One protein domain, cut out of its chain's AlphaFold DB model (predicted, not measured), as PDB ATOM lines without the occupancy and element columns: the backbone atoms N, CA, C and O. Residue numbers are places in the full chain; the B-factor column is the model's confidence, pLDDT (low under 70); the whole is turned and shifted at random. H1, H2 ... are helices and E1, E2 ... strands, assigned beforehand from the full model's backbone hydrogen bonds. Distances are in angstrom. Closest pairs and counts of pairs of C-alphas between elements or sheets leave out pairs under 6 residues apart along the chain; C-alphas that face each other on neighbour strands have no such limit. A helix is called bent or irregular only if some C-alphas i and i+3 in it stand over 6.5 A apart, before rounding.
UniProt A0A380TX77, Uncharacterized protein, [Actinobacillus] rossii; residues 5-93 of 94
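This is residues 5 to 93 of the 94 residues of an uncharacterized protein of [Actinobacillus] rossii (UniProt A0A380TX77). A small body of four short helices and one short strand sends out a long arm that ends in a fifth helix. In the body, the hairpin of H3 and H4 packs on H1, H2 lies to the side near H1, and E1 leads from H2 into H3; residues 74 to 93, with H5, stick out free. The printed part has 89 residues with five named helices and one named strand, in the order H1 H2 E1 H3 H4 H5, and its class is mostly helix. The whole is loose, with a radius of gyration of the C-alphas of 16.9 A, and its spans of 53 by 26 by 22 A owe their length to the arm.

Find C-alpha 8 at (81.769, 129.701, 110.972); from there H1, residues 8 to 18, runs 15.3 A. It is irregular, but only just: C-alphas 15 and 18 are 6.7 A apart. Next look at H2, residues 25 to 36, 17.1 A long. E1, residues 40 to 43, covers 10.6 A, and H3, residues 44 to 52, covers 12.6 A from C-alpha 44 at (79.656, 121.314, 116.900). H4, residues 56 to 61, is 8.8 A long. H5, residues 76 to 91, is the longest helix, 22.9 A, and ends with C-alpha 91 at (113.672, 118.942, 108.016).

Start at Ala 8 and Val 46, the closest C-alphas of H1 and H3, 5.3 A apart; these helices touch at a steep tilt of 49 degrees, the same way. H1 and H4 only just touch, with 3 pairs of C-alphas within 8 A, the closest those of Lys 15 and Leu 57 at 7.3 A; their steep tilt is 42 degrees, opposite ways. H3 and H4 form a helical hairpin: they touch at a shallow tilt of 27 degrees, opposite ways, with the C-alphas of Leu 51 and Lys 58 closest at 5.3 A. H1 and H2 are near each other, with 5 pairs of C-alphas within 10 A. The closest C-alphas of H2 and E1, those of Leu 34 and Val 40, are 5.8 A apart. E1 pairs with no named strand, but its residues 42 to 43 pair with residues 69 to 70, parallel. H5 touches no helix. In H1, H2, H3, H4 and H5, every O i to N i+4 pair is within hydrogen-bond range.

Look at Gly 22 and Arg 92, whose C-alphas are the two farthest apart, 53.1 A. Without residues 74 to 93, the body spans 34 by 27 by 18 A. The printed part has no cut, and the link from H4 to H5, 14 residues, is long. The mean pLDDT of the printed part is 82.1; it is under 70 at residue 54, residues 72 to 79 and residue 93.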
ATOM      1  N   LEU A   5      79.825 121.110 104.049       88.50
ATOM      2  CA  LEU A   5      80.125 121.587 105.390       88.50
ATOM      3  C   LEU A   5      80.149 123.118 105.389       88.50
ATOM      4  O   LEU A   5      80.907 123.720 104.627       88.50
ATOM      5  N   ILE A   6      79.337 123.736 106.245       89.69
ATOM      6  CA  ILE A   6      79.317 125.187 106.426       89.69
ATOM      7  C   ILE A   6      80.226 125.568 107.596       89.69
ATOM      8  O   ILE A   6      80.020 125.120 108.727       89.69
ATOM      9  N   ASP A   7      81.210 126.418 107.305       89.50
ATOM     10  CA  ASP A   7      82.156 126.986 108.267       89.50
ATOM     11  C   ASP A   7      81.589 128.215 109.000       89.50
ATOM     12  O   ASP A   7      80.725 128.921 108.471       89.50
ATOM     13  N   ALA A   8      82.129 128.518 110.187       87.12
ATOM     14  CA  ALA A   8      81.769 129.701 110.972       87.12
ATOM     15  C   ALA A   8      81.878 130.997 110.153       87.12
ATOM     16  O   ALA A   8      80.989 131.851 110.216       87.12
ATOM     17  N   ASN A   9      82.922 131.125 109.326       88.00
ATOM     18  CA  ASN A   9      83.149 132.329 108.528       88.00
ATOM     19  C   ASN A   9      82.013 132.605 107.547       88.00
ATOM     20  O   ASN A   9      81.674 133.763 107.326       88.00
ATOM     21  N   ILE A  10      81.381 131.567 106.991       88.75
ATOM     22  CA  ILE A  10      80.270 131.749 106.049       88.75
ATOM     23  C   ILE A  10      79.103 132.439 106.756       88.75
ATOM     24  O   ILE A  10      78.548 133.396 106.220       88.75
ATOM     25  N   PHE A  11      78.774 132.015 107.978       88.38
ATOM     26  CA  PHE A  11      77.722 132.642 108.776       88.38
ATOM     27  C   PHE A  11      78.074 134.083 109.166       88.38
ATOM     28  O   PHE A  11      77.236 134.980 109.053       88.38
ATOM     29  N   ILE A  12      79.321 134.323 109.581       87.38
ATOM     30  CA  ILE A  12      79.797 135.646 110.009       87.38
ATOM     31  C   ILE A  12      79.809 136.630 108.831       87.38
ATOM     32  O   ILE A  12      79.275 137.735 108.937       87.38
ATOM     33  N   THR A  13      80.374 136.237 107.686       87.25
ATOM     34  CA  THR A  13      80.415 137.068 106.474       87.25
ATOM     35  C   THR A  13      79.017 137.289 105.904       87.25
ATOM     36  O   THR A  13      78.697 138.410 105.506       87.25
ATOM     37  N   ALA A  14      78.156 136.264 105.904       87.38
ATOM     38  CA  ALA A  14      76.766 136.411 105.489       87.38
ATOM     39  C   ALA A  14      76.064 137.480 106.331       87.38
ATOM     40  O   ALA A  14      75.558 138.446 105.770       87.38
ATOM     41  N   LYS A  15      76.124 137.375 107.664       85.50
ATOM     42  CA  LYS A  15      75.531 138.360 108.576       85.50
ATOM     43  C   LYS A  15      76.092 139.768 108.347       85.50
ATOM     44  O   LYS A  15      75.321 140.715 108.269       85.50
ATOM     45  N   ASN A  16      77.413 139.920 108.247       84.12
ATOM     46  CA  ASN A  16      78.050 141.241 108.270       84.12
ATOM     47  C   ASN A  16      78.048 141.970 106.918       84.12
ATOM     48  O   ASN A  16      78.128 143.198 106.910       84.12
ATOM     49  N   THR A  17      77.984 141.258 105.790       81.44
ATOM     50  CA  THR A  17      78.229 141.863 104.468       81.44
ATOM     51  C   THR A  17      77.014 141.843 103.548       81.44
ATOM     52  O   THR A  17      76.642 142.885 103.020       81.44
ATOM     53  N   PHE A  18      76.402 140.677 103.333       73.06
ATOM     54  CA  PHE A  18      75.438 140.491 102.236       73.06
ATOM     55  C   PHE A  18      74.025 140.144 102.704       73.06
ATOM     56  O   PHE A  18      73.054 140.432 102.010       73.06
ATOM     57  N   TYR A  19      73.904 139.526 103.877       79.25
ATOM     58  CA  TYR A  19      72.689 138.877 104.350       79.25
ATOM     59  C   TYR A  19      72.394 139.207 105.818       79.25
ATOM     60  O   TYR A  19      72.155 138.322 106.642       79.25
ATOM     61  N   GLN A  20      72.396 140.499 106.152       82.81
ATOM     62  CA  GLN A  20      71.937 140.975 107.458       82.81
ATOM     63  C   GLN A  20      70.510 140.476 107.743       82.81
ATOM     64  O   GLN A  20      69.651 140.505 106.856       82.81
ATOM     65  N   PHE A  21      70.247 140.048 108.982       77.94
ATOM     66  CA  PHE A  21      68.958 139.466 109.391       77.94
ATOM     67  C   PHE A  21      67.762 140.390 109.114       77.94
ATOM     68  O   PHE A  21      66.698 139.917 108.731       77.94
ATOM     69  N   GLY A  22      67.949 141.710 109.207       76.88
ATOM     70  CA  GLY A  22      66.892 142.686 108.923       76.88
ATOM     71  C   GLY A  22      66.468 142.802 107.451       76.88
ATOM     72  O   GLY A  22      65.404 143.350 107.183       76.88
ATOM     73  N   PHE A  23      67.266 142.307 106.494       74.94
ATOM     74  CA  PHE A  23      66.997 142.467 105.055       74.94
ATOM     75  C   PHE A  23      66.910 141.137 104.296       74.94
ATOM     76  O   PHE A  23      66.142 141.013 103.344       74.94
ATOM     77  N   ALA A  24      67.673 140.124 104.708       83.62
ATOM     78  CA  ALA A  24      67.876 138.910 103.924       83.62
ATOM     79  C   ALA A  24      67.436 137.629 104.641       83.62
ATOM     80  O   ALA A  24      68.118 136.604 104.577       83.62
ATOM     81  N   GLN A  25      66.275 137.657 105.296       82.88
ATOM     82  CA  GLN A  25      65.736 136.498 106.014       82.88
ATOM     83  C   GLN A  25      65.625 135.244 105.121       82.88
ATOM     84  O   GLN A  25      65.975 134.147 105.551       82.88
ATOM     85  N   CYS A  26      65.289 135.425 103.836       86.81
ATOM     86  CA  CYS A  26      65.186 134.343 102.851       86.81
ATOM     87  C   CYS A  26      66.470 133.507 102.702       86.81
ATOM     88  O   CYS A  26      66.393 132.318 102.409       86.81
ATOM     89  N   PHE A  27      67.651 134.108 102.887       88.31
ATOM     90  CA  PHE A  27      68.917 133.374 102.832       88.31
ATOM     91  C   PHE A  27      69.048 132.407 104.018       88.31
ATOM     92  O   PHE A  27      69.436 131.252 103.850       88.31
ATOM     93  N   TRP A  28      68.676 132.864 105.211       89.06
ATOM     94  CA  TRP A  28      68.722 132.063 106.430       89.06
ATOM     95  C   TRP A  28      67.687 130.934 106.403       89.06
ATOM     96  O   TRP A  28      68.002 129.807 106.785       89.06
ATOM     97  N   ASP A  29      66.495 131.196 105.863       90.00
ATOM     98  CA  ASP A  29      65.476 130.164 105.638       90.00
ATOM     99  C   ASP A  29      65.939 129.127 104.600       90.00
ATOM    100  O   ASP A  29      65.750 127.923 104.788       90.00
ATOM    101  N   LEU A  30      66.624 129.566 103.536       90.75
ATOM    102  CA  LEU A  30      67.206 128.670 102.535       90.75
ATOM    103  C   LEU A  30      68.222 127.703 103.158       90.75
ATOM    104  O   LEU A  30      68.210 126.521 102.818       90.75
ATOM    105  N   LEU A  31      69.081 128.167 104.072       90.38
ATOM    106  CA  LEU A  31      70.042 127.295 104.760       90.38
ATOM    107  C   LEU A  31      69.342 126.180 105.547       90.38
ATOM    108  O   LEU A  31      69.778 125.029 105.501       90.38
ATOM    109  N   ILE A  32      68.234 126.502 106.216       90.62
ATOM    110  CA  ILE A  32      67.426 125.529 106.957       90.62
ATOM    111  C   ILE A  32      66.799 124.511 105.994       90.62
ATOM    112  O   ILE A  32      66.857 123.307 106.241       90.62
ATOM    113  N   GLU A  33      66.243 124.962 104.869       92.06
ATOM    114  CA  GLU A  33      65.646 124.073 103.863       92.06
ATOM    115  C   GLU A  33      66.680 123.161 103.187       92.06
ATOM    116  O   GLU A  33      66.419 121.980 102.946       92.06
ATOM    117  N   LEU A  34      67.880 123.672 102.907       91.38
ATOM    118  CA  LEU A  34      68.983 122.867 102.381       91.38
ATOM    119  C   LEU A  34      69.450 121.817 103.394       91.38
ATOM    120  O   LEU A  34      69.799 120.701 102.996       91.38
ATOM    121  N   HIS A  35      69.434 122.149 104.685       90.94
ATOM    122  CA  HIS A  35      69.762 121.199 105.739       90.94
ATOM    123  C   HIS A  35      68.703 120.097 105.846       90.94
ATOM    124  O   HIS A  35      69.056 118.921 105.823       90.94
ATOM    125  N   LYS A  36      67.406 120.441 105.807       89.88
ATOM    126  CA  LYS A  36      66.310 119.451 105.764       89.88
ATOM    127  C   LYS A  36      66.413 118.491 104.575       89.88
ATOM    128  O   LYS A  36      65.988 117.345 104.664       89.88
ATOM    129  N   LYS A  37      66.985 118.944 103.455       90.81
ATOM    130  CA  LYS A  37      67.265 118.110 102.272       90.81
ATOM    131  C   LYS A  37      68.543 117.267 102.397       90.81
ATOM    132  O   LYS A  37      68.887 116.559 101.454       90.81
ATOM    133  N   GLY A  38      69.267 117.357 103.514       89.19
ATOM    134  CA  GLY A  38      70.534 116.662 103.749       89.19
ATOM    135  C   GLY A  38      71.684 117.163 102.874       89.19
ATOM    136  O   GLY A  38      72.647 116.431 102.653       89.19
ATOM    137  N   ILE A  39      71.580 118.383 102.330       90.62
ATOM    138  CA  ILE A  39      72.573 118.956 101.409       90.62
ATOM    139  C   ILE A  39      73.669 119.678 102.187       90.62
ATOM    140  O   ILE A  39      74.839 119.575 101.819       90.62
ATOM    141  N   VAL A  40      73.304 120.398 103.248       91.50
ATOM    142  CA  VAL A  40      74.239 121.169 104.075       91.50
ATOM    143  C   VAL A  40      74.164 120.747 105.538       91.50
ATOM    144  O   VAL A  40      73.113 120.328 106.024       91.50
ATOM    145  N   TYR A  41      75.287 120.873 106.230       90.44
ATOM    146  CA  TYR A  41      75.401 120.660 107.668       90.44
ATOM    147  C   TYR A  41      76.558 121.503 108.211       90.44
ATOM    148  O   TYR A  41      77.405 121.980 107.451       90.44
ATOM    149  N   SER A  42      76.602 121.697 109.523       91.00
ATOM    150  CA  SER A  42      77.752 122.291 110.204       91.00
ATOM    151  C   SER A  42      78.222 121.372 111.330       91.00
ATOM    152  O   SER A  42      77.683 120.282 111.514       91.00
ATOM    153  N   ILE A  43      79.266 121.772 112.051       89.88
ATOM    154  CA  ILE A  43      79.872 120.957 113.109       89.88
ATOM    155  C   ILE A  43      79.738 121.617 114.473       89.88
ATOM    156  O   ILE A  43      79.701 122.844 114.581       89.88
ATOM    157  N   ASN A  44      79.742 120.806 115.529       87.31
ATOM    158  CA  ASN A  44      79.656 121.314 116.900       87.31
ATOM    159  C   ASN A  44      80.759 122.331 117.240       87.31
ATOM    160  O   ASN A  44      80.481 123.312 117.924       87.31
ATOM    161  N   ALA A  45      81.977 122.179 116.707       85.62
ATOM    162  CA  ALA A  45      83.039 123.173 116.890       85.62
ATOM    163  C   ALA A  45      82.620 124.570 116.386       85.62
ATOM    164  O   ALA A  45      82.753 125.554 117.109       85.62
ATOM    165  N   VAL A  46      82.008 124.636 115.199       88.31
ATOM    166  CA  VAL A  46      81.466 125.877 114.625       88.31
ATOM    167  C   VAL A  46      80.315 126.410 115.479       88.31
ATOM    168  O   VAL A  46      80.277 127.604 115.766       88.31
ATOM    169  N   LYS A  47      79.408 125.545 115.962       88.81
ATOM    170  CA  LYS A  47      78.345 125.941 116.911       88.81
ATOM    171  C   LYS A  47      78.938 126.660 118.124       88.81
ATOM    172  O   LYS A  47      78.467 127.734 118.488       88.81
ATOM    173  N   HIS A  48      79.982 126.097 118.731       86.94
ATOM    174  CA  HIS A  48      80.639 126.690 119.895       86.94
ATOM    175  C   HIS A  48      81.271 128.049 119.581       86.94
ATOM    176  O   HIS A  48      81.050 128.996 120.336       86.94
ATOM    177  N   GLU A  49      81.987 128.176 118.463       86.62
ATOM    178  CA  GLU A  49      82.575 129.451 118.032       86.62
ATOM    179  C   GLU A  49      81.514 130.540 117.827       86.62
ATOM    180  O   GLU A  49      81.668 131.668 118.303       86.62
ATOM    181  N   LEU A  50      80.397 130.195 117.181       87.12
ATOM    182  CA  LEU A  50      79.306 131.133 116.915       87.12
ATOM    183  C   LEU A  50      78.519 131.508 118.179       87.12
ATOM    184  O   LEU A  50      78.011 132.623 118.274       87.12
ATOM    185  N   LEU A  51      78.434 130.619 119.175       86.81
ATOM    186  CA  LEU A  51      77.773 130.901 120.456       86.81
ATOM    187  C   LEU A  51      78.584 131.834 121.371       86.81
ATOM    188  O   LEU A  51      77.999 132.486 122.250       86.81
ATOM    189  N   ILE A  52      79.910 131.893 121.194       83.12
ATOM    190  CA  ILE A  52      80.799 132.807 121.930       83.12
ATOM    191  C   ILE A  52      80.565 134.256 121.482       83.12
ATOM    192  O   ILE A  52      80.592 135.169 122.312       83.12
ATOM    193  N   GLN A  53      80.269 134.477 120.202       74.81
ATOM    194  CA  GLN A  53      79.950 135.808 119.685       74.81
ATOM    195  C   GLN A  53      78.585 136.276 120.215       74.81
ATOM    196  O   GLN A  53      77.597 135.544 120.180       74.81
ATOM    197  N   SER A  54      78.525 137.489 120.771       59.88
ATOM    198  CA  SER A  54      77.306 138.051 121.375       59.88
ATOM    199  C   SER A  54      76.551 138.901 120.363       59.88
ATOM    200  O   SER A  54      76.670 140.119 120.361       59.88
ATOM    201  N   ASP A  55      75.803 138.235 119.488       77.81
ATOM    202  CA  ASP A  55      75.170 138.848 118.322       77.81
ATOM    203  C   ASP A  55      73.834 138.187 117.959       77.81
ATOM    204  O   ASP A  55      73.575 137.057 118.362       77.81
ATOM    205  N   GLU A  56      73.039 138.823 117.091       83.94
ATOM    206  CA  GLU A  56      71.794 138.264 116.517       83.94
ATOM    207  C   GLU A  56      71.979 136.865 115.899       83.94
ATOM    208  O   GLU A  56      71.070 136.032 115.908       83.94
ATOM    209  N   LEU A  57      73.190 136.571 115.410       85.88
ATOM    210  CA  LEU A  57      73.550 135.255 114.891       85.88
ATOM    211  C   LEU A  57      73.455 134.171 115.973       85.88
ATOM    212  O   LEU A  57      72.980 133.078 115.697       85.88
ATOM    213  N   LYS A  58      73.834 134.473 117.216       88.19
ATOM    214  CA  LYS A  58      73.728 133.545 118.349       88.19
ATOM    215  C   LYS A  58      72.280 133.161 118.622       88.19
ATOM    216  O   LYS A  58      71.996 131.990 118.875       88.19
ATOM    217  N   ASP A  59      71.371 134.129 118.578       88.38
ATOM    218  CA  ASP A  59      69.946 133.875 118.795       88.38
ATOM    219  C   ASP A  59      69.334 133.058 117.658       88.38
ATOM    220  O   ASP A  59      68.457 132.230 117.905       88.38
ATOM    221  N   TRP A  60      69.826 133.228 116.428       88.75
ATOM    222  CA  TRP A  60      69.446 132.370 115.309       88.75
ATOM    223  C   TRP A  60      69.989 130.943 115.464       88.75
ATOM    224  O   TRP A  60      69.224 129.987 115.370       88.75
ATOM    225  N   ILE A  61      71.273 130.786 115.802       88.75
ATOM    226  CA  ILE A  61      71.916 129.477 116.003       88.75
ATOM    227  C   ILE A  61      71.218 128.674 117.109       88.75
ATOM    228  O   ILE A  61      71.028 127.470 116.965       88.75
ATOM    229  N   LYS A  62      70.774 129.324 118.191       86.62
ATOM    230  CA  LYS A  62      70.006 128.675 119.271       86.62
ATOM    231  C   LYS A  62      68.632 128.154 118.840       86.62
ATOM    232  O   LYS A  62      68.078 127.309 119.535       86.62
ATOM    233  N   LYS A  63      68.058 128.684 117.757       88.12
ATOM    234  CA  LYS A  63      66.753 128.263 117.223       88.12
ATOM    235  C   LYS A  63      66.871 127.133 116.200       88.12
ATOM    236  O   LYS A  63      65.847 126.576 115.810       88.12
ATOM    237  N   LEU A  64      68.082 126.826 115.734       87.38
ATOM    238  CA  LEU A  64      68.305 125.734 114.794       87.38
ATOM    239  C   LEU A  64      68.061 124.371 115.454       87.38
ATOM    240  O   LEU A  64      68.306 124.223 116.653       87.38
ATOM    241  N   PRO A  65      67.613 123.365 114.680       85.75
ATOM    242  CA  PRO A  65      67.505 122.000 115.178       85.75
ATOM    243  C   PRO A  65      68.886 121.458 115.564       85.75
ATOM    244  O   PRO A  65      69.878 121.756 114.898       85.75
ATOM    245  N   ASP A  66      68.952 120.626 116.607       81.06
ATOM    246  CA  ASP A  66      70.221 120.036 117.059       81.06
ATOM    247  C   ASP A  66      70.898 119.167 115.988       81.06
ATOM    248  O   ASP A  66      72.122 119.124 115.942       81.06
ATOM    249  N   ASP A  67      70.123 118.582 115.069       85.62
ATOM    250  CA  ASP A  67      70.618 117.805 113.918       85.62
ATOM    251  C   ASP A  67      71.413 118.648 112.899       85.62
ATOM    252  O   ASP A  67      72.169 118.115 112.091       85.62
ATOM    253  N   PHE A  68      71.312 119.984 112.961       87.12
ATOM    254  CA  PHE A  68      72.080 120.881 112.091       87.12
ATOM    255  C   PHE A  68      73.590 120.788 112.334       87.12
ATOM    256  O   PHE A  68      74.390 121.031 111.419       87.12
ATOM    257  N   PHE A  69      73.979 120.458 113.566       88.88
ATOM    258  CA  PHE A  69      75.368 120.386 113.985       88.88
ATOM    259  C   PHE A  69      75.753 118.944 114.284       88.88
ATOM    260  O   PHE A  69      75.306 118.350 115.258       88.88
ATOM    261  N   GLU A  70      76.630 118.393 113.451       86.38
ATOM    262  CA  GLU A  70      77.169 117.053 113.649       86.38
ATOM    263  C   GLU A  70      78.455 117.113 114.487       86.38
ATOM    264  O   GLU A  70      79.272 118.038 114.376       86.38
ATOM    265  N   ASP A  71      78.676 116.098 115.324       76.81
ATOM    266  CA  ASP A  71      79.959 115.933 115.998       76.81
ATOM    267  C   ASP A  71      81.042 115.587 114.979       76.81
ATOM    268  O   ASP A  71      81.048 114.529 114.344       76.81
ATOM    269  N   HIS A  72      82.007 116.490 114.829       66.19
ATOM    270  CA  HIS A  72      83.195 116.210 114.044       66.19
ATOM    271  C   HIS A  72      84.216 115.471 114.904       66.19
ATOM    272  O   HIS A  72      85.102 116.082 115.496       66.19
ATOM    273  N   PHE A  73      84.117 114.144 114.949       56.50
ATOM    274  CA  PHE A  73      85.161 113.299 115.527       56.50
ATOM    275  C   PHE A  73      85.792 112.408 114.458       56.50
ATOM    276  O   PHE A  73      85.516 111.217 114.359       56.50
ATOM    277  N   LEU A  74      86.661 112.998 113.633       58.78
ATOM    278  CA  LEU A  74      87.502 112.259 112.687       58.78
ATOM    279  C   LEU A  74      88.882 112.914 112.519       58.78
ATOM    280  O   LEU A  74      89.275 113.205 111.389       58.78
ATOM    281  N   SER A  75      89.653 113.186 113.584       54.62
ATOM    282  CA  SER A  75      91.006 113.706 113.316       54.62
ATOM    283  C   SER A  75      92.098 113.633 114.377       54.62
ATOM    284  O   SER A  75      93.136 114.212 114.094       54.62
ATOM    285  N   LEU A  76      92.033 112.890 115.488       56.03
ATOM    286  CA  LEU A  76      93.293 112.662 116.237       56.03
ATOM    287  C   LEU A  76      94.378 112.058 115.313       56.03
ATOM    288  O   LEU A  76      95.519 112.516 115.294       56.03
ATOM    289  N   ASP A  77      93.967 111.150 114.427       60.59
ATOM    290  CA  ASP A  77      94.813 110.549 113.391       60.59
ATOM    291  C   ASP A  77      95.179 111.520 112.247       60.59
ATOM    292  O   ASP A  77      96.316 111.553 111.769       60.59
ATOM    293  N   SER A  78      94.228 112.344 111.797       61.91
ATOM    294  CA  SER A  78      94.434 113.281 110.680       61.91
ATOM    295  C   SER A  78      95.297 114.484 111.087       61.91
ATOM    296  O   SER A  78      96.142 114.924 110.307       61.91
ATOM    297  N   TYR A  79      95.144 114.976 112.320       65.31
ATOM    298  CA  TYR A  79      95.978 116.032 112.897       65.31
ATOM    299  C   TYR A  79      97.408 115.532 113.118       65.31
ATOM    300  O   TYR A  79      98.358 116.217 112.744       65.31
ATOM    301  N   ALA A  80      97.578 114.306 113.631       70.94
ATOM    302  CA  ALA A  80      98.894 113.685 113.771       70.94
ATOM    303  C   ALA A  80      99.619 113.578 112.417       70.94
ATOM    304  O   ALA A  80     100.795 113.928 112.317       70.94
ATOM    305  N   LYS A  81      98.912 113.193 111.344       73.69
ATOM    306  CA  LYS A  81      99.479 113.157 109.985       73.69
ATOM    307  C   LYS A  81      99.918 114.535 109.495       73.69
ATOM    308  O   LYS A  81     101.014 114.649 108.952       73.69
ATOM    309  N   LEU A  82      99.115 115.580 109.702       75.81
ATOM    310  CA  LEU A  82      99.485 116.949 109.316       75.81
ATOM    311  C   LEU A  82     100.723 117.448 110.070       75.81
ATOM    312  O   LEU A  82     101.615 118.036 109.455       75.81
ATOM    313  N   MET A  83     100.819 117.150 111.366       78.12
ATOM    314  CA  MET A  83     101.999 117.484 112.167       78.12
ATOM    315  C   MET A  83     103.251 116.766 111.648       78.12
ATOM    316  O   MET A  83     104.289 117.404 111.468       78.12
ATOM    317  N   VAL A  84     103.145 115.476 111.308       80.88
ATOM    318  CA  VAL A  84     104.243 114.699 110.706       80.88
ATOM    319  C   VAL A  84     104.655 115.267 109.343       80.88
ATOM    320  O   VAL A  84     105.848 115.428 109.081       80.88
ATOM    321  N   TYR A  85     103.698 115.634 108.484       81.62
ATOM    322  CA  TYR A  85     103.998 116.256 107.190       81.62
ATOM    323  C   TYR A  85     104.728 117.595 107.342       81.62
ATOM    324  O   TYR A  85     105.731 117.815 106.660       81.62
ATOM    325  N   GLY A  86     104.278 118.463 108.254       82.31
ATOM    326  CA  GLY A  86     104.947 119.735 108.539       82.31
ATOM    327  C   GLY A  86     106.377 119.542 109.049       82.31
ATOM    328  O   GLY A  86     107.302 120.220 108.601       82.31
ATOM    329  N   GLN A  87     106.582 118.556 109.924       76.44
ATOM    330  CA  GLN A  87     107.890 118.241 110.495       76.44
ATOM    331  C   GLN A  87     108.868 117.705 109.435       76.44
ATOM    332  O   GLN A  87     110.001 118.179 109.345       76.44
ATOM    333  N   ILE A  88     108.420 116.787 108.569       81.31
ATOM    334  CA  ILE A  88     109.215 116.271 107.440       81.31
ATOM    335  C   ILE A  88     109.582 117.397 106.467       81.31
ATOM    336  O   ILE A  88     110.710 117.453 105.975       81.31
ATOM    337  N   TRP A  89     108.645 118.299 106.181       81.62
ATOM    338  CA  TRP A  89     108.867 119.400 105.249       81.62
ATOM    339  C   TRP A  89     109.891 120.419 105.767       81.62
ATOM    340  O   TRP A  89     110.733 120.885 104.998       81.62
ATOM    341  N   LEU A  90     109.883 120.713 107.071       73.38
ATOM    342  CA  LEU A  90     110.873 121.587 107.713       73.38
ATOM    343  C   LEU A  90     112.277 120.967 107.752       73.38
ATOM    344  O   LEU A  90     113.259 121.674 107.536       73.38
ATOM    345  N   ILE A  91     112.382 119.654 107.983       75.75
ATOM    346  CA  ILE A  91     113.672 118.942 108.016       75.75
ATOM    347  C   ILE A  91     114.317 118.892 106.623       75.75
ATOM    348  O   ILE A  91     115.526 119.045 106.511       75.75
ATOM    349  N   ARG A  92     113.526 118.733 105.555       70.69
ATOM    350  CA  ARG A  92     114.021 118.655 104.166       70.69
ATOM    351  C   ARG A  92     114.475 119.991 103.562       70.69
ATOM    352  O   ARG A  92     114.961 119.997 102.435       70.69
ATOM    353  N   ARG A  93     114.262 121.112 104.257       64.81
ATOM    354  CA  ARG A  93     114.677 122.463 103.830       64.81
ATOM    355  C   ARG A  93     115.921 122.991 104.558       64.81
ATOM    356  O   ARG A  93     116.316 124.125 104.292       64.81
TER     357      ARG A  93